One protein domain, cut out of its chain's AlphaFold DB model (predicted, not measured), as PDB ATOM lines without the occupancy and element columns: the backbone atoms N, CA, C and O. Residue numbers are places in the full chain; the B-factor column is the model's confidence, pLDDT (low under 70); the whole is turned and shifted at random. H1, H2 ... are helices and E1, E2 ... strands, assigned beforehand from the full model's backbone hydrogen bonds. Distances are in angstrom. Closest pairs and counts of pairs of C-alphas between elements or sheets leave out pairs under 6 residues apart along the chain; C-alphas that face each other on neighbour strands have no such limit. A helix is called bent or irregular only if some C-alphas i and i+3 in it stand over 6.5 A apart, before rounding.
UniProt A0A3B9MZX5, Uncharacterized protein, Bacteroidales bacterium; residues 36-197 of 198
ATOM      1  N   THR A  36     100.033 126.569 157.409       81.56
ATOM      2  CA  THR A  36     101.313 125.841 157.357       81.56
ATOM      3  C   THR A  36     102.414 126.589 158.113       81.56
ATOM      4  O   THR A  36     103.231 125.956 158.782       81.56
ATOM      5  N   THR A  37     102.416 127.926 158.076       84.12
ATOM      6  CA  THR A  37     103.410 128.746 158.782       84.12
ATOM      7  C   THR A  37     103.257 128.596 160.290       84.12
ATOM      8  O   THR A  37     104.215 128.243 160.979       84.12
ATOM      9  N   THR A  38     102.047 128.814 160.809       82.88
ATOM     10  CA  THR A  38     101.743 128.642 162.237       82.88
ATOM     11  C   THR A  38     102.056 127.225 162.710       82.88
ATOM     12  O   THR A  38     102.696 127.056 163.750       82.88
ATOM     13  N   PHE A  39     101.692 126.204 161.928       86.06
ATOM     14  CA  PHE A  39     102.001 124.818 162.267       86.06
ATOM     15  C   PHE A  39     103.513 124.568 162.377       86.06
ATOM     16  O   PHE A  39     103.974 124.026 163.381       86.06
ATOM     17  N   LEU A  40     104.300 124.994 161.382       88.88
ATOM     18  CA  LEU A  40     105.758 124.818 161.387       88.88
ATOM     19  C   LEU A  40     106.425 125.543 162.564       88.88
ATOM     20  O   LEU A  40     107.370 125.014 163.150       88.88
ATOM     21  N   ARG A  41     105.913 126.717 162.953       88.25
ATOM     22  CA  ARG A  41     106.392 127.462 164.128       88.25
ATOM     23  C   ARG A  41     106.085 126.737 165.438       88.25
ATOM     24  O   ARG A  41     106.957 126.643 166.297       88.25
ATOM     25  N   LEU A  42     104.881 126.188 165.589       89.31
ATOM     26  CA  LEU A  42     104.517 125.401 166.772       89.31
ATOM     27  C   LEU A  42     105.318 124.100 166.858       89.31
ATOM     28  O   LEU A  42     105.804 123.753 167.933       89.31
ATOM     29  N   LEU A  43     105.521 123.424 165.723       92.00
ATOM     30  CA  LEU A  43     106.375 122.242 165.643       92.00
ATOM     31  C   LEU A  43     107.809 122.583 166.064       92.00
ATOM     32  O   LEU A  43     108.416 121.851 166.839       92.00
ATOM     33  N   TYR A  44     108.338 123.717 165.596       92.88
ATOM     34  CA  TYR A  44     109.663 124.191 165.985       92.88
ATOM     35  C   TYR A  44     109.779 124.432 167.497       92.88
ATOM     36  O   TYR A  44     110.768 124.017 168.100       92.88
ATOM     37  N   LEU A  45     108.769 125.046 168.122       92.38
ATOM     38  CA  LEU A  45     108.751 125.276 169.571       92.38
ATOM     39  C   LEU A  45     108.694 123.969 170.375       92.38
ATOM     40  O   LEU A  45     109.438 123.838 171.347       92.38
ATOM     41  N   GLU A  46     107.866 122.999 169.968       94.69
ATOM     42  CA  GLU A  46     107.813 121.673 170.610       94.69
ATOM     43  C   GLU A  46     109.170 120.957 170.508       94.69
ATOM     44  O   GLU A  46     109.705 120.466 171.505       94.69
ATOM     45  N   VAL A  47     109.775 120.963 169.314       96.38
ATOM     46  CA  VAL A  47     111.098 120.370 169.077       96.38
ATOM     47  C   VAL A  47     112.164 121.043 169.940       96.38
ATOM     48  O   VAL A  47     112.952 120.345 170.578       96.38
ATOM     49  N   LEU A  48     112.181 122.378 170.000       94.88
ATOM     50  CA  LEU A  48     113.149 123.133 170.794       94.88
ATOM     51  C   LEU A  48     112.992 122.844 172.290       94.88
ATOM     52  O   LEU A  48     113.978 122.539 172.955       94.88
ATOM     53  N   LYS A  49     111.761 122.865 172.809       95.44
ATOM     54  CA  LYS A  49     111.471 122.539 174.212       95.44
ATOM     55  C   LYS A  49     111.973 121.143 174.580       95.44
ATOM     56  O   LYS A  49     112.645 120.988 175.597       95.44
ATOM     57  N   ASN A  50     111.695 120.139 173.748       97.56
ATOM     58  CA  ASN A  50     112.176 118.779 173.985       97.56
ATOM     59  C   ASN A  50     113.707 118.686 173.956       97.56
ATOM     60  O   ASN A  50     114.283 117.964 174.765       97.56
ATOM     61  N   ILE A  51     114.375 119.416 173.053       97.00
ATOM     62  CA  ILE A  51     115.844 119.490 173.018       97.00
ATOM     63  C   ILE A  51     116.381 120.095 174.316       97.00
ATOM     64  O   ILE A  51     117.286 119.518 174.910       97.00
ATOM     65  N   GLU A  52     115.817 121.210 174.784       95.81
ATOM     66  CA  GLU A  52     116.244 121.856 176.031       95.81
ATOM     67  C   GLU A  52     116.061 120.936 177.243       95.81
ATOM     68  O   GLU A  52     116.975 120.799 178.055       95.81
ATOM     69  N   ILE A  53     114.931 120.221 177.319       95.06
ATOM     70  CA  ILE A  53     114.713 119.195 178.347       95.06
ATOM     71  C   ILE A  53     115.795 118.117 178.259       95.06
ATOM     72  O   ILE A  53     116.398 117.773 179.265       95.06
ATOM     73  N   LEU A  54     116.075 117.577 177.072       95.88
ATOM     74  CA  LEU A  54     117.059 116.502 176.922       95.88
ATOM     75  C   LEU A  54     118.506 116.967 177.147       95.88
ATOM     76  O   LEU A  54     119.333 116.156 177.555       95.88
ATOM     77  N   ASN A  55     118.816 118.246 176.924       94.19
ATOM     78  CA  ASN A  55     120.145 118.818 177.152       94.19
ATOM     79  C   ASN A  55     120.505 118.932 178.640       94.19
ATOM     80  O   ASN A  55     121.689 118.917 178.974       94.19
ATOM     81  N   VAL A  56     119.512 119.039 179.530       93.38
ATOM     82  CA  VAL A  56     119.741 119.127 180.985       93.38
ATOM     83  C   VAL A  56     119.765 117.762 181.682       93.38
ATOM     84  O   VAL A  56     119.998 117.693 182.888       93.38
ATOM     85  N   ILE A  57     119.537 116.669 180.949       91.31
ATOM     86  CA  ILE A  57     119.460 115.312 181.498       91.31
ATOM     87  C   ILE A  57     120.775 114.564 181.269       91.31
ATOM     88  O   ILE A  57     121.253 114.443 180.142       91.31
ATOM     89  N   ASP A  58     121.327 113.959 182.325       90.25
ATOM     90  CA  ASP A  58     122.428 113.003 182.180       90.25
ATOM     91  C   ASP A  58     121.902 111.630 181.741       90.25
ATOM     92  O   ASP A  58     121.452 110.822 182.554       90.25
ATOM     93  N   PHE A  59     122.003 111.318 180.445       89.75
ATOM     94  CA  PHE A  59     121.584 110.016 179.909       89.75
ATOM     95  C   PHE A  59     122.308 108.823 180.547       89.75
ATOM     96  O   PHE A  59     121.767 107.715 180.538       89.75
ATOM     97  N   LYS A  60     123.513 109.004 181.111       88.25
ATOM     98  CA  LYS A  60     124.237 107.899 181.761       88.25
ATOM     99  C   LYS A  60     123.523 107.418 183.022       88.25
ATOM    100  O   LYS A  60     123.574 106.217 183.292       88.25
ATOM    101  N   ALA A  61     122.811 108.305 183.719       90.38
ATOM    102  CA  ALA A  61     121.995 107.957 184.881       90.38
ATOM    103  C   ALA A  61     120.858 106.973 184.536       90.38
ATOM    104  O   ALA A  61     120.382 106.253 185.405       90.38
ATOM    105  N   TYR A  62     120.476 106.873 183.258       91.94
ATOM    106  CA  TYR A  62     119.385 106.023 182.769       91.94
ATOM    107  C   TYR A  62     119.849 104.666 182.220       91.94
ATOM    108  O   TYR A  62     119.042 103.894 181.707       91.94
ATOM    109  N   LYS A  63     121.149 104.348 182.284       89.06
ATOM    110  CA  LYS A  63     121.715 103.152 181.630       89.06
ATOM    111  C   LYS A  63     121.178 101.829 182.192       89.06
ATOM    112  O   LYS A  63     121.095 100.853 181.450       89.06
ATOM    113  N   SER A  64     120.867 101.789 183.484       88.56
ATOM    114  CA  SER A  64     120.459 100.581 184.215       88.56
ATOM    115  C   SER A  64     119.074 100.693 184.848       88.56
ATOM    116  O   SER A  64     118.712  99.833 185.646       88.56
ATOM    117  N   LEU A  65     118.319 101.748 184.533       91.75
ATOM    118  CA  LEU A  65     116.993 101.941 185.108       91.75
ATOM    119  C   LEU A  65     115.967 101.031 184.410       91.75
ATOM    120  O   LEU A  65     115.998 100.922 183.177       91.75
ATOM    121  N   PRO A  66     115.061 100.385 185.166       92.31
ATOM    122  CA  PRO A  66     113.918  99.684 184.588       92.31
ATOM    123  C   PRO A  66     112.973 100.686 183.919       92.31
ATOM    124  O   PRO A  66     112.944 101.850 184.299       92.31
ATOM    125  N   ALA A  67     112.184 100.249 182.934       92.19
ATOM    126  CA  ALA A  67     111.342 101.146 182.135       92.19
ATOM    127  C   ALA A  67     110.334 101.966 182.968       92.19
ATOM    128  O   ALA A  67     110.059 103.111 182.616       92.19
ATOM    129  N   ASN A  68     109.839 101.409 184.076       94.06
ATOM    130  CA  ASN A  68     108.885 102.040 184.991       94.06
ATOM    131  C   ASN A  68     109.531 102.850 186.129       94.06
ATOM    132  O   ASN A  68     108.836 103.259 187.062       94.06
ATOM    133  N   ASP A  69     110.844 103.087 186.072       94.94
ATOM    134  CA  ASP A  69     111.532 103.877 187.089       94.94
ATOM    135  C   ASP A  69     110.887 105.274 187.234       94.94
ATOM    136  O   ASP A  69     110.591 105.926 186.220       94.94
ATOM    137  N   PRO A  70     110.694 105.788 188.466       94.75
ATOM    138  CA  PRO A  70     110.086 107.100 188.691       94.75
ATOM    139  C   PRO A  70     110.758 108.248 187.924       94.75
ATOM    140  O   PRO A  70     110.073 109.184 187.498       94.75
ATOM    141  N   ASN A  71     112.075 108.184 187.703       93.88
ATOM    142  CA  ASN A  71     112.806 109.196 186.940       93.88
ATOM    143  C   ASN A  71     112.497 109.127 185.442       93.88
ATOM    144  O   ASN A  71     112.461 110.164 184.777       93.88
ATOM    145  N   ILE A  72     112.252 107.929 184.899       93.88
ATOM    146  CA  ILE A  72     111.803 107.765 183.508       93.88
ATOM    147  C   ILE A  72     110.393 108.308 183.365       93.88
ATOM    148  O   ILE A  72     110.150 109.137 182.490       93.88
ATOM    149  N   LYS A  73     109.486 107.911 184.260       94.62
ATOM    150  CA  LYS A  73     108.103 108.398 184.266       94.62
ATOM    151  C   LYS A  73     108.040 109.923 184.365       94.62
ATOM    152  O   LYS A  73     107.272 110.566 183.654       94.62
ATOM    153  N   SER A  74     108.886 110.519 185.205       94.12
ATOM    154  CA  SER A  74     108.988 111.977 185.336       94.12
ATOM    155  C   SER A  74     109.515 112.629 184.057       94.12
ATOM    156  O   SER A  74     108.927 113.600 183.590       94.12
ATOM    157  N   LEU A  75     110.553 112.063 183.433       94.88
ATOM    158  CA  LEU A  75     111.077 112.552 182.156       94.88
ATOM    159  C   LEU A  75     110.034 112.462 181.027       94.88
ATOM    160  O   LEU A  75     109.859 113.419 180.276       94.88
ATOM    161  N   MET A  76     109.300 111.350 180.922       95.00
ATOM    162  CA  MET A  76     108.284 111.145 179.877       95.00
ATOM    163  C   MET A  76     107.071 112.076 180.007       95.00
ATOM    164  O   MET A  76     106.377 112.311 179.016       95.00
ATOM    165  N   LYS A  77     106.823 112.634 181.200       93.00
ATOM    166  CA  LYS A  77     105.815 113.688 181.414       93.00
ATOM    167  C   LYS A  77     106.253 115.055 180.888       93.00
ATOM    168  O   LYS A  77     105.395 115.883 180.610       93.00
ATOM    169  N   LEU A  78     107.561 115.300 180.785       94.38
ATOM    170  CA  LEU A  78     108.106 116.571 180.301       94.38
ATOM    171  C   LEU A  78     108.171 116.623 178.771       94.38
ATOM    172  O   LEU A  78     108.028 117.699 178.194       94.38
ATOM    173  N   LEU A  79     108.396 115.475 178.124       95.56
ATOM    174  CA  LEU A  79     108.495 115.384 176.669       95.56
ATOM    175  C   LEU A  79     107.113 115.426 176.005       95.56
ATOM    176  O   LEU A  79     106.233 114.613 176.309       95.56
ATOM    177  N   GLU A  80     106.958 116.334 175.044       92.06
ATOM    178  CA  GLU A  80     105.709 116.572 174.316       92.06
ATOM    179  C   GLU A  80     105.826 116.137 172.854       92.06
ATOM    180  O   GLU A  80     106.830 116.378 172.194       92.06
ATOM    181  N   THR A  81     104.792 115.483 172.337       94.44
ATOM    182  CA  THR A  81     104.745 114.975 170.953       94.44
ATOM    183  C   THR A  81     103.478 115.393 170.225       94.44
ATOM    184  O   THR A  81     103.194 114.908 169.139       94.44
ATOM    185  N   SER A  82     102.698 116.287 170.817       87.94
ATOM    186  CA  SER A  82     101.333 116.575 170.401       87.94
ATOM    187  C   SER A  82     101.234 117.296 169.049       87.94
ATOM    188  O   SER A  82     100.372 116.966 168.235       87.94
ATOM    189  N   ILE A  83     102.146 118.234 168.768       89.38
ATOM    190  CA  ILE A  83     102.226 118.935 167.480       89.38
ATOM    191  C   ILE A  83     102.863 118.020 166.433       89.38
ATOM    192  O   ILE A  83     102.384 117.930 165.302       89.38
ATOM    193  N   SER A  84     103.915 117.302 166.823       92.50
ATOM    194  CA  SER A  84     104.587 116.294 165.998       92.50
ATOM    195  C   SER A  84     103.629 115.201 165.518       92.50
ATOM    196  O   SER A  84     103.611 114.867 164.335       92.50
ATOM    197  N   GLU A  85     102.794 114.672 166.411       90.00
ATOM    198  CA  GLU A  85     101.774 113.663 166.115       90.00
ATOM    199  C   GLU A  85     100.719 114.217 165.153       90.00
ATOM    200  O   GLU A  85     100.354 113.560 164.173       90.00
ATOM    201  N   ALA A  86     100.301 115.471 165.366       85.19
ATOM    202  CA  ALA A  86      99.293 116.118 164.541       85.19
ATOM    203  C   ALA A  86      99.672 116.173 163.055       85.19
ATOM    204  O   ALA A  86      98.764 116.199 162.224       85.19
ATOM    205  N   VAL A  87     100.967 116.123 162.689       84.50
ATOM    206  CA  VAL A  87     101.435 116.015 161.290       84.50
ATOM    207  C   VAL A  87     100.726 114.882 160.546       84.50
ATOM    208  O   VAL A  87     100.296 115.086 159.406       84.50
ATOM    209  N   PHE A  88     100.537 113.729 161.192       82.44
ATOM    210  CA  PHE A  88     100.058 112.498 160.557       82.44
ATOM    211  C   PHE A  88      98.537 112.400 160.429       82.44
ATOM    212  O   PHE A  88      98.042 111.551 159.688       82.44
ATOM    213  N   TYR A  89      97.778 113.269 161.097       76.50
ATOM    214  CA  TYR A  89      96.327 113.280 160.943       76.50
ATOM    215  C   TYR A  89      95.932 113.803 159.558       76.50
ATOM    216  O   TYR A  89      96.367 114.883 159.137       76.50
ATOM    217  N   LYS A  90      95.113 113.013 158.854       58.41
ATOM    218  CA  LYS A  90      94.491 113.406 157.587       58.41
ATOM    219  C   LYS A  90      93.407 114.447 157.850       58.41
ATOM    220  O   LYS A  90      92.573 114.279 158.735       58.41
ATOM    221  N   GLU A  91      93.411 115.494 157.038       59.38
ATOM    222  CA  GLU A  91      92.230 116.316 156.805       59.38
ATOM    223  C   GLU A  91      91.700 115.954 155.419       59.38
ATOM    224  O   GLU A  91      92.492 115.668 154.520       59.38
ATOM    225  N   ASP A  92      90.379 115.948 155.255       53.53
ATOM    226  CA  ASP A  92      89.715 115.592 153.995       53.53
ATOM    227  C   ASP A  92      90.001 116.592 152.852       53.53
ATOM    228  O   ASP A  92      89.668 116.328 151.701       53.53
ATOM    229  N   ASP A  93      90.670 117.715 153.146       54.12
ATOM    230  CA  ASP A  93      91.008 118.777 152.198       54.12
ATOM    231  C   ASP A  93      92.475 118.707 151.726       54.12
ATOM    232  O   ASP A  93      93.424 118.588 152.505       54.12
ATOM    233  N   THR A  94      92.678 118.906 150.423       53.00
ATOM    234  CA  THR A  94      93.960 118.929 149.683       53.00
ATOM    235  C   THR A  94      94.980 119.989 150.142       53.00
ATOM    236  O   THR A  94      96.093 120.048 149.617       53.00
ATOM    237  N   LYS A  95      94.653 120.813 151.146       53.62
ATOM    238  CA  LYS A  95      95.432 121.987 151.585       53.62
ATOM    239  C   LYS A  95      96.740 121.666 152.320       53.62
ATOM    240  O   LYS A  95      97.593 122.538 152.423       53.62
ATOM    241  N   ASN A  96      96.945 120.425 152.769       61.22
ATOM    242  CA  ASN A  96      98.158 120.022 153.499       61.22
ATOM    243  C   ASN A  96      99.285 119.449 152.617       61.22
ATOM    244  O   ASN A  96     100.324 119.052 153.148       61.22
ATOM    245  N   ALA A  97      99.121 119.404 151.289       68.06
ATOM    246  CA  ALA A  97     100.165 118.898 150.394       68.06
ATOM    247  C   ALA A  97     101.492 119.673 150.545       68.06
ATOM    248  O   ALA A  97     102.553 119.058 150.613       68.06
ATOM    249  N   ASP A  98     101.427 121.001 150.697       78.25
ATOM    250  CA  ASP A  98     102.610 121.860 150.857       78.25
ATOM    251  C   ASP A  98     103.386 121.569 152.158       78.25
ATOM    252  O   ASP A  98     104.609 121.419 152.139       78.25
ATOM    253  N   LEU A  99     102.684 121.379 153.282       81.25
ATOM    254  CA  LEU A  99     103.300 120.985 154.555       81.25
ATOM    255  C   LEU A  99     104.034 119.640 154.432       81.25
ATOM    256  O   LEU A  99     105.183 119.512 154.861       81.25
ATOM    257  N   TYR A 100     103.388 118.638 153.828       81.88
ATOM    258  CA  TYR A 100     103.991 117.318 153.635       81.88
ATOM    259  C   TYR A 100     105.228 117.378 152.736       81.88
ATOM    260  O   TYR A 100     106.243 116.764 153.064       81.88
ATOM    261  N   GLU A 101     105.185 118.143 151.645       83.25
ATOM    262  CA  GLU A 101     106.339 118.334 150.760       83.25
ATOM    263  C   GLU A 101     107.502 119.041 151.471       83.25
ATOM    264  O   GLU A 101     108.655 118.605 151.372       83.25
ATOM    265  N   LYS A 102     107.229 120.067 152.289       85.19
ATOM    266  CA  LYS A 102     108.265 120.723 153.109       85.19
ATOM    267  C   LYS A 102     108.921 119.752 154.095       85.19
ATOM    268  O   LYS A 102     110.144 119.789 154.251       85.19
ATOM    269  N   LEU A 103     108.145 118.867 154.726       86.50
ATOM    270  CA  LEU A 103     108.639 117.879 155.698       86.50
ATOM    271  C   LEU A 103     109.239 116.613 155.045       86.50
ATOM    272  O   LEU A 103     109.928 115.834 155.705       86.50
ATOM    273  N   ARG A 104     109.050 116.397 153.738       86.38
ATOM    274  CA  ARG A 104     109.747 115.335 152.984       86.38
ATOM    275  C   ARG A 104     111.217 115.646 152.715       86.38
ATOM    276  O   ARG A 104     111.958 114.748 152.307       86.38
ATOM    277  N   LYS A 105     111.667 116.879 152.970       83.44
ATOM    278  CA  LYS A 105     113.079 117.253 152.853       83.44
ATOM    279  C   LYS A 105     113.956 116.350 153.723       83.44
ATOM    280  O   LYS A 105     113.624 116.041 154.867       83.44
ATOM    281  N   GLN A 106     115.082 115.923 153.160       82.56
ATOM    282  CA  GLN A 106     116.054 115.086 153.854       82.56
ATOM    283  C   GLN A 106     116.951 115.914 154.776       82.56
ATOM    284  O   GLN A 106     117.376 117.021 154.437       82.56
ATOM    285  N   GLY A 107     117.280 115.332 155.924       84.25
ATOM    286  CA  GLY A 107     118.267 115.834 156.867       84.25
ATOM    287  C   GLY A 107     119.250 114.736 157.272       84.25
ATOM    288  O   GLY A 107     119.065 113.555 156.978       84.25
ATOM    289  N   GLN A 108     120.323 115.135 157.950       88.69
ATOM    290  CA  GLN A 108     121.331 114.209 158.466       88.69
ATOM    291  C   GLN A 108     121.144 114.010 159.968       88.69
ATOM    292  O   GLN A 108     121.294 114.955 160.744       88.69
ATOM    293  N   VAL A 109     120.900 112.769 160.384       89.06
ATOM    294  CA  VAL A 109     120.945 112.381 161.798       89.06
ATOM    295  C   VAL A 109     122.373 111.950 162.120       89.06
ATOM    296  O   VAL A 109     122.883 110.973 161.564       89.06
ATOM    297  N   LYS A 110     123.056 112.702 162.987       89.00
ATOM    298  CA  LYS A 110     124.477 112.485 163.301       89.00
ATOM    299  C   LYS A 110     124.645 111.344 164.309       89.00
ATOM    300  O   LYS A 110     123.973 111.289 165.330       89.00
ATOM    301  N   ASN A 111     125.616 110.469 164.068       91.25
ATOM    302  CA  ASN A 111     125.967 109.355 164.951       91.25
ATOM    303  C   ASN A 111     127.205 109.689 165.800       91.25
ATOM    304  O   ASN A 111     128.214 108.983 165.753       91.25
ATOM    305  N   LYS A 112     127.162 110.806 166.541       85.50
ATOM    306  CA  LYS A 112     128.328 111.307 167.298       85.50
ATOM    307  C   LYS A 112     128.845 110.289 168.321       85.50
ATOM    308  O   LYS A 112     130.048 110.113 168.461       85.50
ATOM    309  N   GLU A 113     127.929 109.587 168.979       85.69
ATOM    310  CA  GLU A 113     128.230 108.659 170.075       85.69
ATOM    311  C   GLU A 113     128.300 107.186 169.643       85.69
ATOM    312  O   GLU A 113     128.417 106.307 170.491       85.69
ATOM    313  N   ARG A 114     128.210 106.886 168.337       89.44
ATOM    314  CA  ARG A 114     128.184 105.506 167.796       89.44
ATOM    315  C   ARG A 114     127.085 104.610 168.392       89.44
ATOM    316  O   ARG A 114     127.192 103.387 168.376       89.44
ATOM    317  N   LYS A 115     126.016 105.229 168.897       90.25
ATOM    318  CA  LYS A 115     124.839 104.589 169.505       90.25
ATOM    319  C   LYS A 115     123.571 104.750 168.659       90.25
ATOM    320  O   LYS A 115     122.494 104.327 169.075       90.25
ATOM    321  N   LEU A 116     123.673 105.383 167.490       92.12
ATOM    322  CA  LEU A 116     122.532 105.578 166.605       92.12
ATOM    323  C   LEU A 116     122.032 104.226 166.090       92.12
ATOM    324  O   LEU A 116     122.818 103.404 165.614       92.12
ATOM    325  N   VAL A 117     120.723 104.023 166.165       91.00
ATOM    326  CA  VAL A 117     120.031 102.864 165.610       91.00
ATOM    327  C   VAL A 117     119.103 103.295 164.480       91.00
ATOM    328  O   VAL A 117     118.550 104.400 164.489       91.00
ATOM    329  N   LYS A 118     118.930 102.406 163.505       88.69
ATOM    330  CA  LYS A 118     117.915 102.500 162.451       88.69
ATOM    331  C   LYS A 118     117.044 101.248 162.477       88.69
ATOM    332  O   LYS A 118     117.514 100.190 162.894       88.69
ATOM    333  N   LEU A 119     115.797 101.369 162.034       83.62
ATOM    334  CA  LEU A 119     114.948 100.207 161.790       83.62
ATOM    335  C   LEU A 119     115.270  99.660 160.394       83.62
ATOM    336  O   LEU A 119     115.193 100.393 159.411       83.62
ATOM    337  N   GLU A 120     115.667  98.398 160.314       82.06
ATOM    338  CA  GLU A 120     115.980  97.691 159.070       82.06
ATOM    339  C   GLU A 120     115.398  96.280 159.185       82.06
ATOM    340  O   GLU A 120     115.663  95.583 160.164       82.06
ATOM    341  N   ASP A 121     114.539  95.896 158.237       83.69
ATOM    342  CA  ASP A 121     113.813  94.614 158.238       83.69
ATOM    343  C   ASP A 121     113.034  94.348 159.543       83.69
ATOM    344  O   ASP A 121     113.040  93.248 160.093       83.69
ATOM    345  N   GLY A 122     112.408  95.393 160.097       79.69
ATOM    346  CA  GLY A 122     111.661  95.316 161.359       79.69
ATOM    347  C   GLY A 122     112.533  95.190 162.616       79.69
ATOM    348  O   GLY A 122     111.998  95.066 163.716       79.69
ATOM    349  N   GLN A 123     113.862  95.256 162.488       83.19
ATOM    350  CA  GLN A 123     114.798  95.144 163.606       83.19
ATOM    351  C   GLN A 123     115.613  96.424 163.795       83.19
ATOM    352  O   GLN A 123     116.046  97.066 162.838       83.19
ATOM    353  N   GLU A 124     115.852  96.807 165.051       86.81
ATOM    354  CA  GLU A 124     116.766  97.907 165.361       86.81
ATOM    355  C   GLU A 124     118.213  97.449 165.149       86.81
ATOM    356  O   GLU A 124     118.698  96.532 165.814       86.81
ATOM    357  N   ARG A 125     118.921  98.108 164.229       89.38
ATOM    358  CA  ARG A 125     120.335  97.850 163.941       89.38
ATOM    359  C   ARG A 125     121.178  99.086 164.201       89.38
ATOM    360  O   ARG A 125     120.791 100.205 163.862       89.38
ATOM    361  N   LEU A 126     122.359  98.873 164.779       91.62
ATOM    362  CA  LEU A 126     123.338  99.937 164.991       91.62
ATOM    363  C   LEU A 126     123.860 100.469 163.656       91.62
ATOM    364  O   LEU A 126     124.265  99.719 162.765       91.62
ATOM    365  N   VAL A 127     123.904 101.789 163.549       91.88
ATOM    366  CA  VAL A 127     124.473 102.490 162.404       91.88
ATOM    367  C   VAL A 127     125.997 102.476 162.523       91.88
ATOM    368  O   VAL A 127     126.562 103.007 163.477       91.88
ATOM    369  N   LYS A 128     126.676 101.908 161.518       89.06
ATOM    370  CA  LYS A 128     128.150 101.911 161.428       89.06
ATOM    371  C   LYS A 128     128.721 103.251 160.943       89.06
ATOM    372  O   LYS A 128     129.851 103.598 161.270       89.06
ATOM    373  N   GLY A 129     127.951 103.993 160.145       89.62
ATOM    374  CA  GLY A 129     128.354 105.276 159.567       89.62
ATOM    375  C   GLY A 129     128.344 106.446 160.558       89.62
ATOM    376  O   GLY A 129     127.799 106.357 161.659       89.62
ATOM    377  N   LYS A 130     128.922 107.579 160.131       90.56
ATOM    378  CA  LYS A 130     128.946 108.841 160.900       90.56
ATOM    379  C   LYS A 130     127.576 109.521 160.988       90.56
ATOM    380  O   LYS A 130     127.368 110.360 161.862       90.56
ATOM    381  N   PHE A 131     126.666 109.194 160.081       89.56
ATOM    382  CA  PHE A 131     125.312 109.726 160.018       89.56
ATOM    383  C   PHE A 131     124.417 108.773 159.218       89.56
ATOM    384  O   PHE A 131     124.914 107.874 158.535       89.56
ATOM    385  N   ILE A 132     123.109 109.008 159.285       90.44
ATOM    386  CA  ILE A 132     122.117 108.493 158.332       90.44
ATOM    387  C   ILE A 132     121.358 109.665 157.720       90.44
ATOM    388  O   ILE A 132     121.269 110.736 158.326       90.44
ATOM    389  N   TYR A 133     120.814 109.446 156.528       87.44
ATOM    390  CA  TYR A 133     119.819 110.335 155.948       87.44
ATOM    391  C   TYR A 133     118.432 109.811 156.298       87.44
ATOM    392  O   TYR A 133     118.130 108.643 156.063       87.44
ATOM    393  N   GLU A 134     117.607 110.688 156.849       89.12
ATOM    394  CA  GLU A 134     116.175 110.476 157.062       89.12
ATOM    395  C   GLU A 134     115.468 111.738 156.542       89.12
ATOM    396  O   GLU A 134     116.080 112.808 156.470       89.12
ATOM    397  N   ASN A 135     114.205 111.649 156.134       90.62
ATOM    398  CA  ASN A 135     113.402 112.861 155.942       90.62
ATOM    399  C   ASN A 135     112.784 113.331 157.266       90.62
ATOM    400  O   ASN A 135     112.738 112.576 158.242       90.62
ATOM    401  N   VAL A 136     112.338 114.590 157.321       91.62
ATOM    402  CA  VAL A 136     111.787 115.167 158.558       91.62
ATOM    403  C   VAL A 136     110.555 114.385 159.027       91.62
ATOM    404  O   VAL A 136     110.445 114.113 160.217       91.62
ATOM    405  N   LEU A 137     109.685 113.922 158.121       91.19
ATOM    406  CA  LEU A 137     108.536 113.071 158.479       91.19
ATOM    407  C   LEU A 137     108.946 111.757 159.162       91.19
ATOM    408  O   LEU A 137     108.339 111.366 160.155       91.19
ATOM    409  N   GLN A 138     109.980 111.079 158.660       91.62
ATOM    410  CA  GLN A 138     110.520 109.853 159.255       91.62
ATOM    411  C   GLN A 138     111.090 110.125 160.648       91.62
ATOM    412  O   GLN A 138     110.827 109.362 161.578       91.62
ATOM    413  N   ALA A 139     111.823 111.229 160.808       94.56
ATOM    414  CA  ALA A 139     112.373 111.627 162.099       94.56
ATOM    415  C   ALA A 139     111.263 111.964 163.111       94.56
ATOM    416  O   ALA A 139     111.327 111.503 164.250       94.56
ATOM    417  N   ILE A 140     110.227 112.704 162.694       94.38
ATOM    418  CA  ILE A 140     109.048 113.013 163.520       94.38
ATOM    419  C   ILE A 140     108.337 111.719 163.923       94.38
ATOM    420  O   ILE A 140     108.082 111.507 165.105       94.38
ATOM    421  N   SER A 141     108.084 110.819 162.967       93.06
ATOM    422  CA  SER A 141     107.434 109.528 163.227       93.06
ATOM    423  C   SER A 141     108.211 108.712 164.259       93.06
ATOM    424  O   SER A 141     107.627 108.198 165.211       93.06
ATOM    425  N   PHE A 142     109.539 108.656 164.127       94.31
ATOM    426  CA  PHE A 142     110.389 107.992 165.108       94.31
ATOM    427  C   PHE A 142     110.261 108.629 166.495       94.31
ATOM    428  O   PHE A 142     110.098 107.909 167.477       94.31
ATOM    429  N   VAL A 143     110.352 109.959 166.597       96.44
ATOM    430  CA  VAL A 143     110.287 110.671 167.883       96.44
ATOM    431  C   VAL A 143     108.953 110.412 168.581       96.44
ATOM    432  O   VAL A 143     108.968 110.002 169.741       96.44
ATOM    433  N   VAL A 144     107.835 110.574 167.866       95.62
ATOM    434  CA  VAL A 144     106.478 110.338 168.389       95.62
ATOM    435  C   VAL A 144     106.357 108.910 168.917       95.62
ATOM    436  O   VAL A 144     106.173 108.709 170.114       95.62
ATOM    437  N   VAL A 145     106.601 107.913 168.060       93.81
ATOM    438  CA  VAL A 145     106.435 106.495 168.417       93.81
ATOM    439  C   VAL A 145     107.337 106.087 169.582       93.81
ATOM    440  O   VAL A 145     106.925 105.311 170.442       93.81
ATOM    441  N   LYS A 146     108.588 106.563 169.630       94.81
ATOM    442  CA  LYS A 146     109.521 106.157 170.691       94.81
ATOM    443  C   LYS A 146     109.221 106.825 172.025       94.81
ATOM    444  O   LYS A 146     109.411 106.165 173.044       94.81
ATOM    445  N   ILE A 147     108.784 108.084 172.034       96.38
ATOM    446  CA  ILE A 147     108.364 108.756 173.271       96.38
ATOM    447  C   ILE A 147     107.071 108.130 173.790       96.38
ATOM    448  O   ILE A 147     107.004 107.817 174.975       96.38
ATOM    449  N   ASP A 148     106.086 107.888 172.925       94.56
ATOM    450  CA  ASP A 148     104.811 107.292 173.339       94.56
ATOM    451  C   ASP A 148     105.013 105.876 173.887       94.56
ATOM    452  O   ASP A 148     104.561 105.585 174.992       94.56
ATOM    453  N   LEU A 149     105.822 105.050 173.212       93.56
ATOM    454  CA  LEU A 149     106.202 103.731 173.719       93.56
ATOM    455  C   LEU A 149     106.895 103.816 175.087       93.56
ATOM    456  O   LEU A 149     106.588 103.040 175.984       93.56
ATOM    457  N   LEU A 150     107.856 104.728 175.267       95.12
ATOM    458  CA  LEU A 150     108.525 104.888 176.562       95.12
ATOM    459  C   LEU A 150     107.554 105.357 177.648       95.12
ATOM    460  O   LEU A 150     107.681 104.926 178.791       95.12
ATOM    461  N   ARG A 151     106.585 106.206 177.296       95.44
ATOM    462  CA  ARG A 151     105.547 106.674 178.214       95.44
ATOM    463  C   ARG A 151     104.654 105.518 178.655       95.44
ATOM    464  O   ARG A 151     104.490 105.338 179.855       95.44
ATOM    465  N   GLU A 152     104.161 104.706 177.725       93.56
ATOM    466  CA  GLU A 152     103.361 103.509 178.029       93.56
ATOM    467  C   GLU A 152     104.134 102.514 178.899       93.56
ATOM    468  O   GLU A 152     103.650 102.092 179.947       93.56
ATOM    469  N   LEU A 153     105.375 102.195 178.521       93.44
ATOM    470  CA  LEU A 153     106.210 101.258 179.275       93.44
ATOM    471  C   LEU A 153     106.582 101.783 180.668       93.44
ATOM    472  O   LEU A 153     106.833 100.985 181.569       93.44
ATOM    473  N   SER A 154     106.596 103.106 180.864       94.75
ATOM    474  CA  SER A 154     106.857 103.709 182.175       94.75
ATOM    475  C   SER A 154     105.705 103.577 183.173       94.75
ATOM    476  O   SER A 154     105.891 103.824 184.364       94.75
ATOM    477  N   GLU A 155     104.523 103.184 182.698       94.75
ATOM    478  CA  GLU A 155     103.327 102.977 183.517       94.75
ATOM    479  C   GLU A 155     103.118 101.506 183.913       94.75
ATOM    480  O   GLU A 155     102.209 101.210 184.688       94.75
ATOM    481  N   LEU A 156     103.967 100.592 183.426       93.62
ATOM    482  CA  LEU A 156     103.907  99.175 183.783       93.62
ATOM    483  C   LEU A 156     104.199  98.943 185.268       93.62
ATOM    484  O   LEU A 156     105.091  99.558 185.870       93.62
ATOM    485  N   LYS A 157     103.485  97.985 185.850       93.31
ATOM    486  CA  LYS A 157     103.773  97.450 187.181       93.31
ATOM    487  C   LYS A 157     105.001  96.544 187.139       93.31
ATOM    488  O   LYS A 157     105.422  96.086 186.080       93.31
ATOM    489  N   ASN A 158     105.575  96.269 188.307       91.06
ATOM    490  CA  ASN A 158     106.801  95.476 188.407       91.06
ATOM    491  C   ASN A 158     106.623  94.055 187.863       91.06
ATOM    492  O   ASN A 158     107.527  93.543 187.212       91.06
ATOM    493  N   GLU A 159     105.456  93.450 188.073       92.25
ATOM    494  CA  GLU A 159     105.143  92.104 187.582       92.25
ATOM    495  C   GLU A 159     105.048  92.076 186.045       92.25
ATOM    496  O   GLU A 159     105.415  91.098 185.400       92.25
ATOM    497  N   GLU A 160     104.614  93.181 185.431       90.38
ATOM    498  CA  GLU A 160     104.499  93.326 183.975       90.38
ATOM    499  C   GLU A 160     105.858  93.587 183.304       90.38
ATOM    500  O   GLU A 160     105.986  93.467 182.085       90.38
ATOM    501  N   LEU A 161     106.905  93.915 184.069       88.06
ATOM    502  CA  LEU A 161     108.249  94.081 183.511       88.06
ATOM    503  C   LEU A 161     108.892  92.751 183.108       88.06
ATOM    504  O   LEU A 161     109.795  92.743 182.272       88.06
ATOM    505  N   GLU A 162     108.450  91.628 183.674       88.19
ATOM    506  CA  GLU A 162     109.058  90.316 183.420       88.19
ATOM    507  C   GLU A 162     108.899  89.861 181.960       88.19
ATOM    508  O   GLU A 162     109.716  89.094 181.448       88.19
ATOM    509  N   ILE A 163     107.881  90.374 181.258       87.62
ATOM    510  CA  ILE A 163     107.598  90.035 179.855       87.62
ATOM    511  C   ILE A 163     108.353  90.911 178.844       87.62
ATOM    512  O   ILE A 163     108.367  90.592 177.650       87.62
ATOM    513  N   ILE A 164     108.987  92.007 179.281       87.81
ATOM    514  CA  ILE A 164     109.730  92.905 178.390       87.81
ATOM    515  C   ILE A 164     111.233  92.629 178.443       87.81
ATOM    516  O   ILE A 164     111.827  92.352 179.481       87.81
ATOM    517  N   LYS A 165     111.896  92.736 177.289       85.31
ATOM    518  CA  LYS A 165     113.360  92.634 177.234       85.31
ATOM    519  C   LYS A 165     114.001  93.833 177.945       85.31
ATOM    520  O   LYS A 165     113.482  94.944 177.809       85.31
ATOM    521  N   PRO A 166     115.180  93.664 178.579       83.75
ATOM    522  CA  PRO A 166     115.936  94.778 179.138       83.75
ATOM    523  C   PRO A 166     116.126  95.907 178.120       83.75
ATOM    524  O   PRO A 166     116.612  95.695 177.001       83.75
ATOM    525  N   MET A 167     115.741  97.120 178.506       86.12
ATOM    526  CA  MET A 167     115.759  98.283 177.625       86.12
ATOM    527  C   MET A 167     116.991  99.147 177.863       86.12
ATOM    528  O   MET A 167     117.299  99.535 178.982       86.12
ATOM    529  N   LYS A 168     117.663  99.534 176.775       90.94
ATOM    530  CA  LYS A 168     118.729 100.544 176.807       90.94
ATOM    531  C   LYS A 168     118.121 101.943 176.715       90.94
ATOM    532  O   LYS A 168     118.074 102.529 175.629       90.94
ATOM    533  N   ILE A 169     117.585 102.437 177.831       93.12
ATOM    534  CA  ILE A 169     116.877 103.726 177.893       93.12
ATOM    535  C   ILE A 169     117.798 104.880 177.480       93.12
ATOM    536  O   ILE A 169     117.408 105.686 176.639       93.12
ATOM    537  N   ASP A 170     119.049 104.886 177.951       94.00
ATOM    538  CA  ASP A 170     120.083 105.857 177.550       94.00
ATOM    539  C   ASP A 170     120.206 105.976 176.021       94.00
ATOM    540  O   ASP A 170     120.219 107.063 175.443       94.00
ATOM    541  N   THR A 171     120.243 104.828 175.346       93.06
ATOM    542  CA  THR A 171     120.404 104.734 173.899       93.06
ATOM    543  C   THR A 171     119.150 105.238 173.191       93.06
ATOM    544  O   THR A 171     119.260 105.923 172.176       93.06
ATOM    545  N   ARG A 172     117.957 104.951 173.723       94.00
ATOM    546  CA  ARG A 172     116.685 105.439 173.166       94.00
ATOM    547  C   ARG A 172     116.568 106.960 173.277       94.00
ATOM    548  O   ARG A 172     116.294 107.598 172.263       94.00
ATOM    549  N   LEU A 173     116.856 107.531 174.448       95.31
ATOM    550  CA  LEU A 173     116.854 108.982 174.676       95.31
ATOM    551  C   LEU A 173     117.849 109.699 173.759       95.31
ATOM    552  O   LEU A 173     117.509 110.690 173.116       95.31
ATOM    553  N   LEU A 174     119.046 109.137 173.600       94.81
ATOM    554  CA  LEU A 174     120.045 109.642 172.663       94.81
ATOM    555  C   LEU A 174     119.542 109.637 171.219       94.81
ATOM    556  O   LEU A 174     119.716 110.613 170.494       94.81
ATOM    557  N   ASN A 175     118.904 108.547 170.792       95.31
ATOM    558  CA  ASN A 175     118.359 108.423 169.443       95.31
ATOM    559  C   ASN A 175     117.208 109.402 169.178       95.31
ATOM    560  O   ASN A 175     117.108 109.912 168.060       95.31
ATOM    561  N   ILE A 176     116.372 109.665 170.187       96.69
ATOM    562  CA  ILE A 176     115.337 110.706 170.157       96.69
ATOM    563  C   ILE A 176     116.003 112.079 170.011       96.69
ATOM    564  O   ILE A 176     115.682 112.811 169.076       96.69
ATOM    565  N   ASN A 177     116.998 112.388 170.849       96.94
ATOM    566  CA  ASN A 177     117.709 113.668 170.812       96.94
ATOM    567  C   ASN A 177     118.354 113.940 169.441       96.94
ATOM    568  O   ASN A 177     118.177 115.010 168.865       96.94
ATOM    569  N   GLN A 178     119.051 112.957 168.853       95.69
ATOM    570  CA  GLN A 178     119.684 113.144 167.538       95.69
ATOM    571  C   GLN A 178     118.670 113.442 166.421       95.69
ATOM    572  O   GLN A 178     118.989 114.185 165.490       95.69
ATOM    573  N   ARG A 179     117.454 112.889 166.503       96.25
ATOM    574  CA  ARG A 179     116.388 113.152 165.525       96.25
ATOM    575  C   ARG A 179     115.713 114.491 165.760       96.25
ATOM    576  O   ARG A 179     115.510 115.210 164.791       96.25
ATOM    577  N   LEU A 180     115.489 114.886 167.011       97.12
ATOM    578  CA  LEU A 180     115.049 116.245 167.340       97.12
ATOM    579  C   LEU A 180     116.035 117.299 166.814       97.12
ATOM    580  O   LEU A 180     115.620 118.247 166.151       97.12
ATOM    581  N   LEU A 181     117.343 117.097 167.003       95.81
ATOM    582  CA  LEU A 181     118.384 117.985 166.465       95.81
ATOM    583  C   LEU A 181     118.364 118.056 164.930       95.81
ATOM    584  O   LEU A 181     118.569 119.127 164.352       95.81
ATOM    585  N   MET A 182     118.114 116.930 164.256       95.19
ATOM    586  CA  MET A 182     117.963 116.892 162.799       95.19
ATOM    587  C   MET A 182     116.708 117.652 162.346       95.19
ATOM    588  O   MET A 182     116.791 118.449 161.405       95.19
ATOM    589  N   ILE A 183     115.575 117.447 163.027       95.12
ATOM    590  CA  ILE A 183     114.314 118.148 162.754       95.12
ATOM    591  C   ILE A 183     114.532 119.654 162.913       95.12
ATOM    592  O   ILE A 183     114.282 120.389 161.960       95.12
ATOM    593  N   LYS A 184     115.097 120.107 164.045       95.12
ATOM    594  CA  LYS A 184     115.437 121.523 164.273       95.12
ATOM    595  C   LYS A 184     116.289 122.071 163.132       95.12
ATOM    596  O   LYS A 184     115.902 123.046 162.501       95.12
ATOM    597  N   SER A 185     117.395 121.401 162.799       93.12
ATOM    598  CA  SER A 185     118.298 121.852 161.731       93.12
ATOM    599  C   SER A 185     117.623 121.936 160.356       93.12
ATOM    600  O   SER A 185     118.061 122.714 159.506       93.12
ATOM    601  N   SER A 186     116.596 121.123 160.113       92.69
ATOM    602  CA  SER A 186     115.819 121.161 158.874       92.69
ATOM    603  C   SER A 186     114.795 122.297 158.887       92.69
ATOM    604  O   SER A 186     114.650 122.980 157.873       92.69
ATOM    605  N   LEU A 187     114.139 122.539 160.028       92.19
ATOM    606  CA  LEU A 187     113.209 123.652 160.237       92.19
ATOM    607  C   LEU A 187     113.917 125.016 160.215       92.19
ATOM    608  O   LEU A 187     113.400 125.937 159.595       92.19
ATOM    609  N   ASP A 188     115.131 125.132 160.769       91.75
ATOM    610  CA  ASP A 188     115.950 126.363 160.754       91.75
ATOM    611  C   ASP A 188     116.196 126.897 159.323       91.75
ATOM    612  O   ASP A 188     116.455 128.081 159.114       91.75
ATOM    613  N   LYS A 189     116.125 126.018 158.313       90.12
ATOM    614  CA  LYS A 189     116.313 126.356 156.892       90.12
ATOM    615  C   LYS A 189     115.019 126.771 156.189       90.12
ATOM    616  O   LYS A 189     115.066 127.136 155.014       90.12
ATOM    617  N   MET A 190     113.870 126.656 156.852       89.94
ATOM    618  CA  MET A 190     112.564 127.010 156.300       89.94
ATOM    619  C   MET A 190     112.286 128.497 156.532       89.94
ATOM    620  O   MET A 190     112.504 129.018 157.625       89.94
ATOM    621  N   SER A 191     111.799 129.190 155.503       88.81
ATOM    622  CA  SER A 191     111.492 130.628 155.552       88.81
ATOM    623  C   SER A 191     110.502 130.989 156.662       88.81
ATOM    624  O   SER A 191     110.617 132.044 157.270       88.81
ATOM    625  N   GLU A 192     109.578 130.083 156.961       87.00
ATOM    626  CA  GLU A 192     108.500 130.217 157.942       87.00
ATOM    627  C   GLU A 192     109.016 130.316 159.386       87.00
ATOM    628  O   GLU A 192     108.353 130.901 160.250       87.00
ATOM    629  N   VAL A 193     110.194 129.737 159.640       87.62
ATOM    630  CA  VAL A 193     110.790 129.569 160.974       87.62
ATOM    631  C   VAL A 193     112.091 130.364 161.124       87.62
ATOM    632  O   VAL A 193     112.554 130.578 162.240       87.62
ATOM    633  N   LYS A 194     112.669 130.868 160.028       82.56
ATOM    634  CA  LYS A 194     113.987 131.525 160.006       82.56
ATOM    635  C   LYS A 194     114.144 132.670 161.018       82.56
ATOM    636  O   LYS A 194     115.226 132.844 161.558       82.56
ATOM    637  N   GLU A 195     113.081 133.423 161.302       83.12
ATOM    638  CA  GLU A 195     113.087 134.517 162.292       83.12
ATOM    639  C   GLU A 195     113.133 134.026 163.753       83.12
ATOM    640  O   GLU A 195     113.515 134.770 164.652       83.12
ATOM    641  N   MET A 196     112.747 132.772 163.995       80.19
ATOM    642  CA  MET A 196     112.790 132.104 165.302       80.19
ATOM    643  C   MET A 196     114.050 131.247 165.479       80.19
ATOM    644  O   MET A 196     114.344 130.796 166.592       80.19
ATOM    645  N   ALA A 197     114.774 130.989 164.388       75.12
ATOM    646  CA  ALA A 197     116.008 130.225 164.396       75.12
ATOM    647  C   ALA A 197     117.115 131.025 165.103       75.12
ATOM    648  O   ALA A 197     117.377 132.182 164.773       75.12
TER     649      ALA A 197
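This is residues 36 to 197 of the 198 residues of an uncharacterized protein of Bacteroidales bacterium (UniProt A0A3B9MZX5). What is the main picture? Three long helices, H1, H8 and H6, make the core: H8 packs on both of the others and runs opposite to each, while H3 and H4 lie along the opposite side of the core, H4 bridging H1 and H6. The antiparallel strand pair E1 and E4 packs on H8 from outside, the small hairpin E2 and E3 lies beyond, and H5 and H7 lie at opposite ends. What are the figures? The printed part has 162 residues, mostly helix by class, in the order H1 H2 H3 H4 H5 E1 E2 E3 E4 H6 H7 H8; it is compact, with a radius of gyration of the C-alphas of 16.3 A and spans of 48 by 34 by 33 A.

Where does the first half run? H1 spans residues 36 to 55, 28.2 A, from C-alpha 36 at (101.313, 125.841, 157.357); then come H2, 59 to 62, H3, 70 to 78, H4, 82 to 86, and H5, 94 to 103. H5 is irregular, with C-alphas 95 and 98 7.2 A apart. What follows? The strands are E1, 106 to 110, E2, 117 to 120, E3, 123 to 126, and E4, 131 to 135. H6, 136 to 153, measures 25.6 A, H7 is 159 to 163, and H8, 169 to 187, measures 26.9 A and ends at C-alpha 187 (113.209, 123.652, 160.237).

How do the long helices stand? H1 and H8 touch, closest at the C-alphas of Val 47 and Leu 180, 6.0 A, opposite ways at 36 degrees, only just a steep tilt. H6, the hub, touches H8 at Ala 139 and Arg 179, C-alphas 5.5 A apart, opposite ways at a shallow tilt of 31 degrees; H1 and H6 are apart. What else touches H6? H3 touches its residues 147 to 151 alone, closest at the C-alphas of Met 76 and Arg 151, 5.5 A, and H4 its residues 140 to 144 alone, with those of Ser 84 and Ile 140 6.1 A apart. H5 and H6 only just touch, with 3 pairs of C-alphas within 8 A, and only at their ends, closest at those of Leu 103 and Val 136, 5.0 A. What do backbone atoms show? N 107 and O 134 of E1 and E4 are 2.8 A apart, and N 118 and O 125 of the hairpin E2 and E3 2.9 A, both within hydrogen-bond range. Every O i to N i+4 pair is within range in H1, H4, H6 and H8, but 4 of 5 in H3, 4 of 6 in H5 and 0 of 1 in H7, where 0 of 2 O i to N i+3 pairs are; H2 is too short for an i+4 pair.

How large is it? The two C-alphas farthest apart, of Glu 159 and Ser 191, are 50.5 A apart. Is it unbroken? The printed part has no cut and no long link. Where is confidence low? Residues 90 to 97 are under 70 in pLDDT, and residues 89 to 94 stand free.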